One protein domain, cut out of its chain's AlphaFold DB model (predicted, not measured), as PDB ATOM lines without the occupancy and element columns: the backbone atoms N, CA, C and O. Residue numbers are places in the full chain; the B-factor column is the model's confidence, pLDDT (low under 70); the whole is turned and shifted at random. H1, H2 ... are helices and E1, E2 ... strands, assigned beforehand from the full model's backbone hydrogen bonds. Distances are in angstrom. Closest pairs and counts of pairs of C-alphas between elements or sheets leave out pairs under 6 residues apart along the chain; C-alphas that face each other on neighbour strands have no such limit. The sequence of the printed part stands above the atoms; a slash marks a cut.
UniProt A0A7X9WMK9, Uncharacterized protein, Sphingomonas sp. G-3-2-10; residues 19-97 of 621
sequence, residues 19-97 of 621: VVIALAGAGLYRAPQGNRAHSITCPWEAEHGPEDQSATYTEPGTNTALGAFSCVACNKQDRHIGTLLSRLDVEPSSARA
ATOM      1  N   VAL A  19      68.631  -8.376  29.774       93.50
ATOM      2  CA  VAL A  19      68.457  -7.082  29.097       93.50
ATOM      3  C   VAL A  19      67.990  -7.284  27.657       93.50
ATOM      4  O   VAL A  19      67.098  -6.575  27.209       93.50
ATOM      5  N   VAL A  20      68.528  -8.280  26.944       92.94
ATOM      6  CA  VAL A  20      68.088  -8.627  25.579       92.94
ATOM      7  C   VAL A  20      66.641  -9.120  25.591       92.94
ATOM      8  O   VAL A  20      65.853  -8.705  24.743       92.94
ATOM      9  N   ILE A  21      66.268  -9.936  26.582       93.38
ATOM     10  CA  ILE A  21      64.881 -10.384  26.775       93.38
ATOM     11  C   ILE A  21      63.957  -9.178  27.008       93.38
ATOM     12  O   ILE A  21      62.926  -9.064  26.347       93.38
ATOM     13  N   ALA A  22      64.338  -8.254  27.895       94.44
ATOM     14  CA  ALA A  22      63.551  -7.055  28.186       94.44
ATOM     15  C   ALA A  22      63.436  -6.115  26.970       94.44
ATOM     16  O   ALA A  22      62.357  -5.605  26.681       94.44
ATOM     17  N   LEU A  23      64.522  -5.935  26.211       93.62
ATOM     18  CA  LEU A  23      64.533  -5.167  24.962       93.62
ATOM     19  C   LEU A  23      63.596  -5.773  23.910       93.62
ATOM     20  O   LEU A  23      62.873  -5.035  23.241       93.62
ATOM     21  N   ALA A  24      63.595  -7.100  23.765       93.44
ATOM     22  CA  ALA A  24      62.691  -7.797  22.856       93.44
ATOM     23  C   ALA A  24      61.229  -7.665  23.308       93.44
ATOM     24  O   ALA A  24      60.370  -7.327  22.496       93.44
ATOM     25  N   GLY A  25      60.954  -7.843  24.605       93.69
ATOM     26  CA  GLY A  25      59.619  -7.665  25.185       93.69
ATOM     27  C   GLY A  25      59.075  -6.238  25.052       93.69
ATOM     28  O   GLY A  25      57.873  -6.054  24.889       93.69
ATOM     29  N   ALA A  26      59.957  -5.234  25.050       92.56
ATOM     30  CA  ALA A  26      59.611  -3.831  24.827       92.56
ATOM     31  C   ALA A  26      59.509  -3.436  23.337       92.56
ATOM     32  O   ALA A  26      59.258  -2.270  23.042       92.56
ATOM     33  N   GLY A  27      59.738  -4.362  22.395       92.56
ATOM     34  CA  GLY A  27      59.731  -4.070  20.954       92.56
ATOM     35  C   GLY A  27      60.916  -3.221  20.469       92.56
ATOM     36  O   GLY A  27      60.864  -2.651  19.383       92.56
ATOM     37  N   LEU A  28      61.988  -3.120  21.264       92.31
ATOM     38  CA  LEU A  28      63.165  -2.292  20.975       92.31
ATOM     39  C   LEU A  28      64.315  -3.084  20.340       92.31
ATOM     40  O   LEU A  28      65.264  -2.491  19.832       92.31
ATOM     41  N   TYR A  29      64.271  -4.415  20.368       93.94
ATOM     42  CA  TYR A  29      65.316  -5.258  19.785       93.94
ATOM     43  C   TYR A  29      65.225  -5.316  18.255       93.94
ATOM     44  O   TYR A  29      64.156  -5.594  17.719       93.94
ATOM     45  N   ARG A  30      66.348  -5.114  17.548       91.38
ATOM     46  CA  ARG A  30      66.400  -5.213  16.077       91.38
ATOM     47  C   ARG A  30      67.127  -6.468  15.603       91.38
ATOM     48  O   ARG A  30      66.516  -7.332  14.985       91.38
ATOM     49  N   ALA A  31      68.432  -6.567  15.862       91.69
ATOM     50  CA  ALA A  31      69.262  -7.650  15.329       91.69
ATOM     51  C   ALA A  31      70.579  -7.824  16.109       91.69
ATOM     52  O   ALA A  31      71.100  -6.846  16.651       91.69
ATOM     53  N   PRO A  32      71.169  -9.033  16.136       92.38
ATOM     54  CA  PRO A  32      72.526  -9.232  16.644       92.38
ATOM     55  C   PRO A  32      73.570  -8.615  15.692       92.38
ATOM     56  O   PRO A  32      73.420  -8.689  14.476       92.38
ATOM     57  N   GLN A  33      74.644  -8.038  16.240       86.81
ATOM     58  CA  GLN A  33      75.739  -7.406  15.480       86.81
ATOM     59  C   GLN A  33      77.088  -8.148  15.594       86.81
ATOM     60  O   GLN A  33      78.092  -7.698  15.046       86.81
ATOM     61  N   GLY A  34      77.129  -9.297  16.279       82.12
ATOM     62  CA  GLY A  34      78.372 -10.020  16.586       82.12
ATOM     63  C   GLY A  34      79.087  -9.459  17.822       82.12
ATOM     64  O   GLY A  34      78.685  -8.438  18.368       82.12
ATOM     65  N   ASN A  35      80.111 -10.156  18.330       82.81
ATOM     66  CA  ASN A  35      80.872  -9.761  19.534       82.81
ATOM     67  C   ASN A  35      80.010  -9.403  20.766       82.81
ATOM     68  O   ASN A  35      80.358  -8.510  21.535       82.81
ATOM     69  N   ARG A  36      78.886 -10.111  20.961       88.06
ATOM     70  CA  ARG A  36      77.896  -9.841  22.026       88.06
ATOM     71  C   ARG A  36      77.292  -8.425  21.984       88.06
ATOM     72  O   ARG A  36      76.871  -7.891  23.008       88.06
ATOM     73  N   ALA A  37      77.282  -7.798  20.809       91.44
ATOM     74  CA  ALA A  37      76.604  -6.538  20.549       91.44
ATOM     75  C   ALA A  37      75.267  -6.771  19.831       91.44
ATOM     76  O   ALA A  37      75.112  -7.694  19.026       91.44
ATOM     77  N   HIS A  38      74.307  -5.899  20.120       93.50
ATOM     78  CA  HIS A  38      72.933  -5.960  19.648       93.50
ATOM     79  C   HIS A  38      72.490  -4.577  19.175       93.50
ATOM     80  O   HIS A  38      72.586  -3.592  19.911       93.50
ATOM     81  N   SER A  39      71.965  -4.520  17.953       92.06
ATOM     82  CA  SER A  39      71.292  -3.342  17.422       92.06
ATOM     83  C   SER A  39      69.909  -3.222  18.048       92.06
ATOM     84  O   SER A  39      69.135  -4.186  18.044       92.06
ATOM     85  N   ILE A  40      69.596  -2.035  18.559       93.19
ATOM     86  CA  ILE A  40      68.318  -1.729  19.192       93.19
ATOM     87  C   ILE A  40      67.787  -0.371  18.725       93.19
ATOM     88  O   ILE A  40      68.535   0.502  18.283       93.19
ATOM     89  N   THR A  41      66.478  -0.189  18.833       90.25
ATOM     90  CA  THR A  41      65.838   1.125  18.783       90.25
ATOM     91  C   THR A  41      66.096   1.846  20.104       90.25
ATOM     92  O   THR A  41      65.975   1.245  21.174       90.25
ATOM     93  N   CYS A  42      66.474   3.125  20.047       88.44
ATOM     94  CA  CYS A  42      66.686   3.914  21.256       88.44
ATOM     95  C   CYS A  42      65.375   4.009  22.072       88.44
ATOM     96  O   CYS A  42      64.380   4.494  21.537       88.44
ATOM     97  N   PRO A  43      65.352   3.638  23.373       88.56
ATOM     98  CA  PRO A  43      64.148   3.748  24.210       88.56
ATOM     99  C   PRO A  43      63.602   5.175  24.374       88.56
ATOM    100  O   PRO A  43      62.513   5.358  24.920       88.56
ATOM    101  N   TRP A  44      64.385   6.169  23.958       87.75
ATOM    102  CA  TRP A  44      64.081   7.592  24.038       87.75
ATOM    103  C   TRP A  44      64.031   8.258  22.666       87.75
ATOM    104  O   TRP A  44      64.141   9.472  22.596       87.75
ATOM    105  N   GLU A  45      63.865   7.505  21.578       82.81
ATOM    106  CA  GLU A  45      63.828   8.065  20.218       82.81
ATOM    107  C   GLU A  45      62.839   9.232  20.042       82.81
ATOM    108  O   GLU A  45      63.078  10.109  19.226       82.81
ATOM    109  N   ALA A  46      61.765   9.292  20.837       79.88
ATOM    110  CA  ALA A  46      60.804  10.396  20.827       79.88
ATOM    111  C   ALA A  46      61.377  11.732  21.354       79.88
ATOM    112  O   ALA A  46      60.767  12.781  21.167       79.88
ATOM    113  N   GLU A  47      62.529  11.702  22.026       77.81
ATOM    114  CA  GLU A  47      63.188  12.851  22.655       77.81
ATOM    115  C   GLU A  47      64.371  13.385  21.823       77.81
ATOM    116  O   GLU A  47      64.993  14.382  22.202       77.81
ATOM    117  N   HIS A  48      64.687  12.748  20.688       70.69
ATOM    118  CA  HIS A  48      65.805  13.112  19.807       70.69
ATOM    119  C   HIS A  48      65.382  13.050  18.324       70.69
ATOM    120  O   HIS A  48      64.423  12.376  17.969       70.69
ATOM    121  N   GLY A  49      66.054  13.797  17.436       64.75
ATOM    122  CA  GLY A  49      65.666  13.919  16.018       64.75
ATOM    123  C   GLY A  49      65.806  12.619  15.194       64.75
ATOM    124  O   GLY A  49      66.498  11.691  15.615       64.75
ATOM    125  N   PRO A  50      65.195  12.543  13.991       60.19
ATOM    126  CA  PRO A  50      65.102  11.316  13.181       60.19
ATOM    127  C   PRO A  50      66.450  10.714  12.742       60.19
ATOM    128  O   PRO A  50      66.494   9.545  12.368       60.19
ATOM    129  N   GLU A  51      67.546  11.471  12.817       56.56
ATOM    130  CA  GLU A  51      68.887  11.020  12.421       56.56
ATOM    131  C   GLU A  51      69.604  10.155  13.489       56.56
ATOM    132  O   GLU A  51      70.619   9.542  13.173       56.56
ATOM    133  N   ASP A  52      69.054  10.010  14.710       59.47
ATOM    134  CA  ASP A  52      69.724   9.367  15.865       59.47
ATOM    135  C   ASP A  52      68.934   8.195  16.514       59.47
ATOM    136  O   ASP A  52      69.130   7.855  17.684       59.47
ATOM    137  N   GLN A  53      68.036   7.533  15.773       67.56
ATOM    138  CA  GLN A  53      67.131   6.501  16.328       67.56
ATOM    139  C   GLN A  53      67.793   5.134  16.604       67.56
ATOM    140  O   GLN A  53      67.237   4.297  17.325       67.56
ATOM    141  N   SER A  54      68.973   4.871  16.033       79.25
ATOM    142  CA  SER A  54      69.692   3.605  16.223       79.25
ATOM    143  C   SER A  54      70.617   3.653  17.436       79.25
ATOM    144  O   SER A  54      71.462   4.543  17.550       79.25
ATOM    145  N   ALA A  55      70.510   2.651  18.304       89.38
ATOM    146  CA  ALA A  55      71.374   2.476  19.460       89.38
ATOM    147  C   ALA A  55      71.982   1.065  19.486       89.38
ATOM    148  O   ALA A  55      71.506   0.145  18.816       89.38
ATOM    149  N   THR A  56      73.051   0.895  20.262       92.00
ATOM    150  CA  THR A  56      73.727  -0.395  20.443       92.00
ATOM    151  C   THR A  56      73.776  -0.755  21.919       92.00
ATOM    152  O   THR A  56      74.235   0.040  22.746       92.00
ATOM    153  N   TYR A  57      73.325  -1.967  22.237       93.19
ATOM    154  CA  TYR A  57      73.553  -2.615  23.522       93.19
ATOM    155  C   TYR A  57      74.654  -3.666  23.370       93.19
ATOM    156  O   TYR A  57      74.583  -4.521  22.492       93.19
ATOM    157  N   THR A  58      75.657  -3.622  24.238       92.56
ATOM    158  CA  THR A  58      76.686  -4.659  24.342       92.56
ATOM    159  C   THR A  58      76.503  -5.383  25.665       92.56
ATOM    160  O   THR A  58      76.448  -4.739  26.716       92.56
ATOM    161  N   GLU A  59      76.422  -6.712  25.625       92.00
ATOM    162  CA  GLU A  59      76.326  -7.530  26.833       92.00
ATOM    163  C   GLU A  59      77.531  -7.312  27.773       92.00
ATOM    164  O   GLU A  59      78.587  -6.823  27.351       92.00
ATOM    165  N   PRO A  60      77.412  -7.685  29.060       89.88
ATOM    166  CA  PRO A  60      78.503  -7.582  30.012       89.88
ATOM    167  C   PRO A  60      79.800  -8.254  29.553       89.88
ATOM    168  O   PRO A  60      79.820  -9.380  29.043       89.88
ATOM    169  N   GLY A  61      80.906  -7.568  29.823       82.56
ATOM    170  CA  GLY A  61      82.260  -8.041  29.565       82.56
ATOM    171  C   GLY A  61      83.226  -7.626  30.670       82.56
ATOM    172  O   GLY A  61      82.834  -7.040  31.679       82.56
ATOM    173  N   THR A  62      84.513  -7.908  30.472       74.31
ATOM    174  CA  THR A  62      85.577  -7.627  31.453       74.31
ATOM    175  C   THR A  62      85.637  -6.152  31.860       74.31
ATOM    176  O   THR A  62      85.865  -5.849  33.027       74.31
ATOM    177  N   ASN A  63      85.371  -5.242  30.918       78.44
ATOM    178  CA  ASN A  63      85.444  -3.793  31.135       78.44
ATOM    179  C   ASN A  63      84.079  -3.156  31.450       78.44
ATOM    180  O   ASN A  63      84.009  -1.980  31.796       78.44
ATOM    181  N   THR A  64      82.988  -3.911  31.314       84.25
ATOM    182  CA  THR A  64      81.610  -3.407  31.375       84.25
ATOM    183  C   THR A  64      80.750  -4.390  32.162       84.25
ATOM    184  O   THR A  64      80.034  -5.214  31.604       84.25
ATOM    185  N   ALA A  65      80.814  -4.318  33.495       84.44
ATOM    186  CA  ALA A  65      80.186  -5.312  34.371       84.44
ATOM    187  C   ALA A  65      78.661  -5.456  34.184       84.44
ATOM    188  O   ALA A  65      78.128  -6.527  34.445       84.44
ATOM    189  N   LEU A  66      77.965  -4.404  33.735       89.88
ATOM    190  CA  LEU A  66      76.519  -4.405  33.458       89.88
ATOM    191  C   LEU A  66      76.193  -4.398  31.952       89.88
ATOM    192  O   LEU A  66      75.029  -4.307  31.571       89.88
ATOM    193  N   GLY A  67      77.217  -4.483  31.100       90.38
ATOM    194  CA  GLY A  67      77.119  -4.179  29.677       90.38
ATOM    195  C   GLY A  67      77.328  -2.695  29.383       90.38
ATOM    196  O   GLY A  67      77.670  -1.903  30.265       90.38
ATOM    197  N   ALA A  68      77.153  -2.333  28.120       90.81
ATOM    198  CA  ALA A  68      77.240  -0.962  27.643       90.81
ATOM    199  C   ALA A  68      76.012  -0.613  26.806       90.81
ATOM    200  O   ALA A  68      75.467  -1.448  26.092       90.81
ATOM    201  N   PHE A  69      75.602   0.646  26.891       92.00
ATOM    202  CA  PHE A  69      74.592   1.236  26.029       92.00
ATOM    203  C   PHE A  69      75.222   2.436  25.332       92.00
ATOM    204  O   PHE A  69      75.902   3.230  25.982       92.00
ATOM    205  N   SER A  70      75.018   2.546  24.023       87.44
ATOM    206  CA  SER A  70      75.531   3.657  23.227       87.44
ATOM    207  C   SER A  70      74.492   4.126  22.214       87.44
ATOM    208  O   SER A  70      73.921   3.334  21.464       87.44
ATOM    209  N   CYS A  71      74.248   5.433  22.200       86.81
ATOM    210  CA  CYS A  71      73.383   6.119  21.246       86.81
ATOM    211  C   CYS A  71      73.919   7.541  21.057       86.81
ATOM    212  O   CYS A  71      74.291   8.194  22.032       86.81
ATOM    213  N   VAL A  72      73.975   8.016  19.813       78.38
ATOM    214  CA  VAL A  72      74.625   9.287  19.447       78.38
ATOM    215  C   VAL A  72      74.016  10.480  20.194       78.38
ATOM    216  O   VAL A  72      74.754  11.302  20.742       78.38
ATOM    217  N   ALA A  73      72.685  10.539  20.295       75.00
ATOM    218  CA  ALA A  73      71.982  11.598  21.015       75.00
ATOM    219  C   ALA A  73      72.020  11.419  22.543       75.00
ATOM    220  O   ALA A  73      72.265  12.374  23.280       75.00
ATOM    221  N   CYS A  74      71.836  10.191  23.036       72.38
ATOM    222  CA  CYS A  74      71.809   9.895  24.473       72.38
ATOM    223  C   CYS A  74      73.181  10.027  25.153       72.38
ATOM    224  O   CYS A  74      73.244  10.411  26.320       72.38
ATOM    225  N   ASN A  75      74.279   9.771  24.432       68.94
ATOM    226  CA  ASN A  75      75.639   9.956  24.948       68.94
ATOM    227  C   ASN A  75      75.936  11.427  25.285       68.94
ATOM    228  O   ASN A  75      76.744  11.691  26.165       68.94
ATOM    229  N   LYS A  76      75.275  12.383  24.614       64.00
ATOM    230  CA  LYS A  76      75.385  13.824  24.913       64.00
ATOM    231  C   LYS A  76      74.552  14.252  26.130       64.00
ATOM    232  O   LYS A  76      74.647  15.400  26.550       64.00
ATOM    233  N   GLN A  77      73.715  13.357  26.656       69.62
ATOM    234  CA  GLN A  77      72.793  13.593  27.771       69.62
ATOM    235  C   GLN A  77      73.130  12.721  28.998       69.62
ATOM    236  O   GLN A  77      72.259  12.498  29.837       69.62
ATOM    237  N   ASP A  78      74.351  12.174  29.068       72.06
ATOM    238  CA  ASP A  78      74.843  11.294  30.145       72.06
ATOM    239  C   ASP A  78      73.929  10.091  30.458       72.06
ATOM    240  O   ASP A  78      73.854   9.584  31.581       72.06
ATOM    241  N   ARG A  79      73.210   9.592  29.444       79.94
ATOM    242  CA  ARG A  79      72.397   8.377  29.573       79.94
ATOM    243  C   ARG A  79      73.271   7.163  29.312       79.94
ATOM    244  O   ARG A  79      73.715   6.923  28.191       79.94
ATOM    245  N   HIS A  80      73.485   6.378  30.357       86.31
ATOM    246  CA  HIS A  80      74.350   5.203  30.327       86.31
ATOM    247  C   HIS A  80      73.556   3.920  30.577       86.31
ATOM    248  O   HIS A  80      72.329   3.926  30.700       86.31
ATOM    249  N   ILE A  81      74.271   2.797  30.689       91.19
ATOM    250  CA  ILE A  81      73.673   1.484  30.944       91.19
ATOM    251  C   ILE A  81      72.727   1.487  32.157       91.19
ATOM    252  O   ILE A  81      71.656   0.904  32.075       91.19
ATOM    253  N   GLY A  82      73.049   2.204  33.240       89.94
ATOM    254  CA  GLY A  82      72.171   2.303  34.415       89.94
ATOM    255  C   GLY A  82      70.782   2.864  34.086       89.94
ATOM    256  O   GLY A  82      69.777   2.290  34.492       89.94
ATOM    257  N   THR A  83      70.719   3.926  33.279       90.62
ATOM    258  CA  THR A  83      69.459   4.546  32.842       90.62
ATOM    259  C   THR A  83      68.649   3.606  31.949       90.62
ATOM    260  O   THR A  83      67.426   3.546  32.069       90.62
ATOM    261  N   LEU A  84      69.323   2.842  31.078       90.69
ATOM    262  CA  LEU A  84      68.673   1.824  30.247       90.69
ATOM    263  C   LEU A  84      68.054   0.721  31.110       90.69
ATOM    264  O   LEU A  84      66.902   0.357  30.897       90.69
ATOM    265  N   LEU A  85      68.796   0.218  32.099       93.56
ATOM    266  CA  LEU A  85      68.315  -0.827  33.001       93.56
ATOM    267  C   LEU A  85      67.080  -0.375  33.786       93.56
ATOM    268  O   LEU A  85      66.083  -1.091  33.801       93.56
ATOM    269  N   SER A  86      67.097   0.838  34.348       92.44
ATOM    270  CA  SER A  86      65.926   1.409  35.026       92.44
ATOM    271  C   SER A  86      64.732   1.584  34.084       92.44
ATOM    272  O   SER A  86      63.599   1.334  34.479       92.44
ATOM    273  N   ARG A  87      64.966   1.980  32.826       91.06
ATOM    274  CA  ARG A  87      63.904   2.155  31.820       91.06
ATOM    275  C   ARG A  87      63.248   0.835  31.401       91.06
ATOM    276  O   ARG A  87      62.082   0.854  30.996       91.06
ATOM    277  N   LEU A  88      64.001  -0.261  31.458       92.69
ATOM    278  CA  LEU A  88      63.563  -1.616  31.119       92.69
ATOM    279  C   LEU A  88      63.080  -2.424  32.334       92.69
ATOM    280  O   LEU A  88      62.720  -3.583  32.157       92.69
ATOM    281  N   ASP A  89      63.096  -1.841  33.537       92.88
ATOM    282  CA  ASP A  89      62.799  -2.531  34.802       92.88
ATOM    283  C   ASP A  89      63.676  -3.783  35.031       92.88
ATOM    284  O   ASP A  89      63.236  -4.829  35.509       92.88
ATOM    285  N   VAL A  90      64.956  -3.695  34.646       91.94
ATOM    286  CA  VAL A  90      65.933  -4.776  34.827       91.94
ATOM    287  C   VAL A  90      66.851  -4.459  36.000       91.94
ATOM    288  O   VAL A  90      67.658  -3.533  35.954       91.94
ATOM    289  N   GLU A  91      66.789  -5.296  37.032       89.31
ATOM    290  CA  GLU A  91      67.715  -5.260  38.167       89.31
ATOM    291  C   GLU A  91      69.188  -5.355  37.705       89.31
ATOM    292  O   GLU A  91      69.535  -6.267  36.939       89.31
ATOM    293  N   PRO A  92      70.104  -4.495  38.203       86.94
ATOM    294  CA  PRO A  92      71.521  -4.541  37.833       86.94
ATOM    295  C   PRO A  92      72.190  -5.902  38.066       86.94
ATOM    296  O   PRO A  92      73.110  -6.274  37.341       86.94
ATOM    297  N   SER A  93      71.736  -6.668  39.059       83.44
ATOM    298  CA  SER A  93      72.223  -8.031  39.318       83.44
ATOM    299  C   SER A  93      71.861  -9.005  38.187       83.44
ATOM    300  O   SER A  93      72.690  -9.817  37.779       83.44
ATOM    301  N   SER A  94      70.659  -8.880  37.619       86.06
ATOM    302  CA  SER A  94      70.188  -9.683  36.486       86.06
ATOM    303  C   SER A  94      70.885  -9.294  35.181       86.06
ATOM    304  O   SER A  94      71.223 -10.170  34.386       86.06
ATOM    305  N   ALA A  95      71.180  -8.004  34.987       88.88
ATOM    306  CA  ALA A  95      71.849  -7.496  33.785       88.88
ATOM    307  C   ALA A  95      73.233  -8.120  33.532       88.88
ATOM    308  O   ALA A  95      73.658  -8.241  32.386       88.88
ATOM    309  N   ARG A  96      73.919  -8.558  34.598       87.56
ATOM    310  CA  ARG A  96      75.232  -9.227  34.540       87.56
ATOM    311  C   ARG A  96      75.206 -10.571  33.822       87.56
ATOM    312  O   ARG A  96      76.264 -11.033  33.404       87.56
ATOM    313  N   ALA A  97      74.035 -11.210  33.740       88.44
ATOM    314  CA  ALA A  97      73.839 -12.524  33.130       88.44
ATOM    315  C   ALA A  97      74.829 -13.603  33.629       88.44
ATOM    316  O   ALA A  97      75.253 -14.475  32.874       88.44
TER     317      ALA A  97
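Overview. This is residues 19 to 97 of the 621 residues of an uncharacterized protein of Sphingomonas sp. G-3-2-10 (UniProt A0A7X9WMK9). A strongly twisted wall of four antiparallel strands in a row, E1 E2 E3 E4, has two short helices over one face: H1 on the side of E1 and E2, and H3 by E4. H4 makes a corner after H3, H2 lies just past the end of E4, and the loops 42 to 53 and 59 to 67 reach toward opposite ends of the longest axis. The printed part has 79 residues, with four named helices and four named strands in the order H1 E1 E2 E3 E4 H2 H3 H4; the class is mixed, helices and strands. It is compact, with a radius of gyration of the C-alphas of 11.6 A and spans of 32 by 24 by 23 A.

Arrangement. H1, residues 19 to 25, is on the sheet of E1, residues 29 to 34, E2, residues 37 to 41, E3, residues 54 to 58, and E4, residues 68 to 71. Its height over the sheet is 9.1 A, and it runs slantwise to the strands, at 36 degrees to E2 on the local plane. The closest C-alphas of H1 and E1 are those of Leu 23 and Tyr 29, 5.2 A apart. The strands form a meander, each the antiparallel neighbour of the one before. In the hairpin E1 and E2, at 156 degrees, N 33 and O 37 are 2.8 A apart, within hydrogen-bond range. In the hairpin E2 and E3, at 146 degrees, N 38 and O 57 are 2.8 A apart. In the hairpin E3 and E4, at 170 degrees, N 56 and O 70 are 2.9 A apart. H2, residues 74 to 77, is not on the sheet. H3, residues 81 to 87, is on it, and with H1 on the same face there are two layers, helices on one face of a sheet. The closest C-alphas of E4 and H3 are those of Phe 69 and Ile 81, 5.0 A apart. H1 and H3 are close but not clearly touching, with their closest C-alphas, Val 19 and Leu 85, 7.4 A apart; they run the same way at a shallow tilt of 32 degrees. H4, residues 92 to 95, and H3 only just touch, with 3 pairs of C-alphas within 8 A, only at the corner by their link; the closest are those of Leu 85 and Pro 92, 6.9 A apart. H2 and H3 are apart. In H1 and H3 every O i to N i+4 pair is within hydrogen-bond range; H2 and H4 are too short for such a pair.

Along the chain. H1 begins at C-alpha 19 (68.457, -7.082, 29.097) and is 9.7 A long. E1 is 14.3 A, E2 13.3 A, E3 13.5 A, E4 10.3 A and H3 9.8 A long. H4 ends at C-alpha 95 (71.849, -7.496, 33.785).

Size, cuts and confidence. The two C-alphas farthest apart, those of Pro 50 and Thr 62, are 33.3 A apart. The printed part has no cut, and the link from E2 to E3, 12 residues, is long. The mean pLDDT of the printed part is 85.4, with residues 49 to 53 and 75 to 77 under 70.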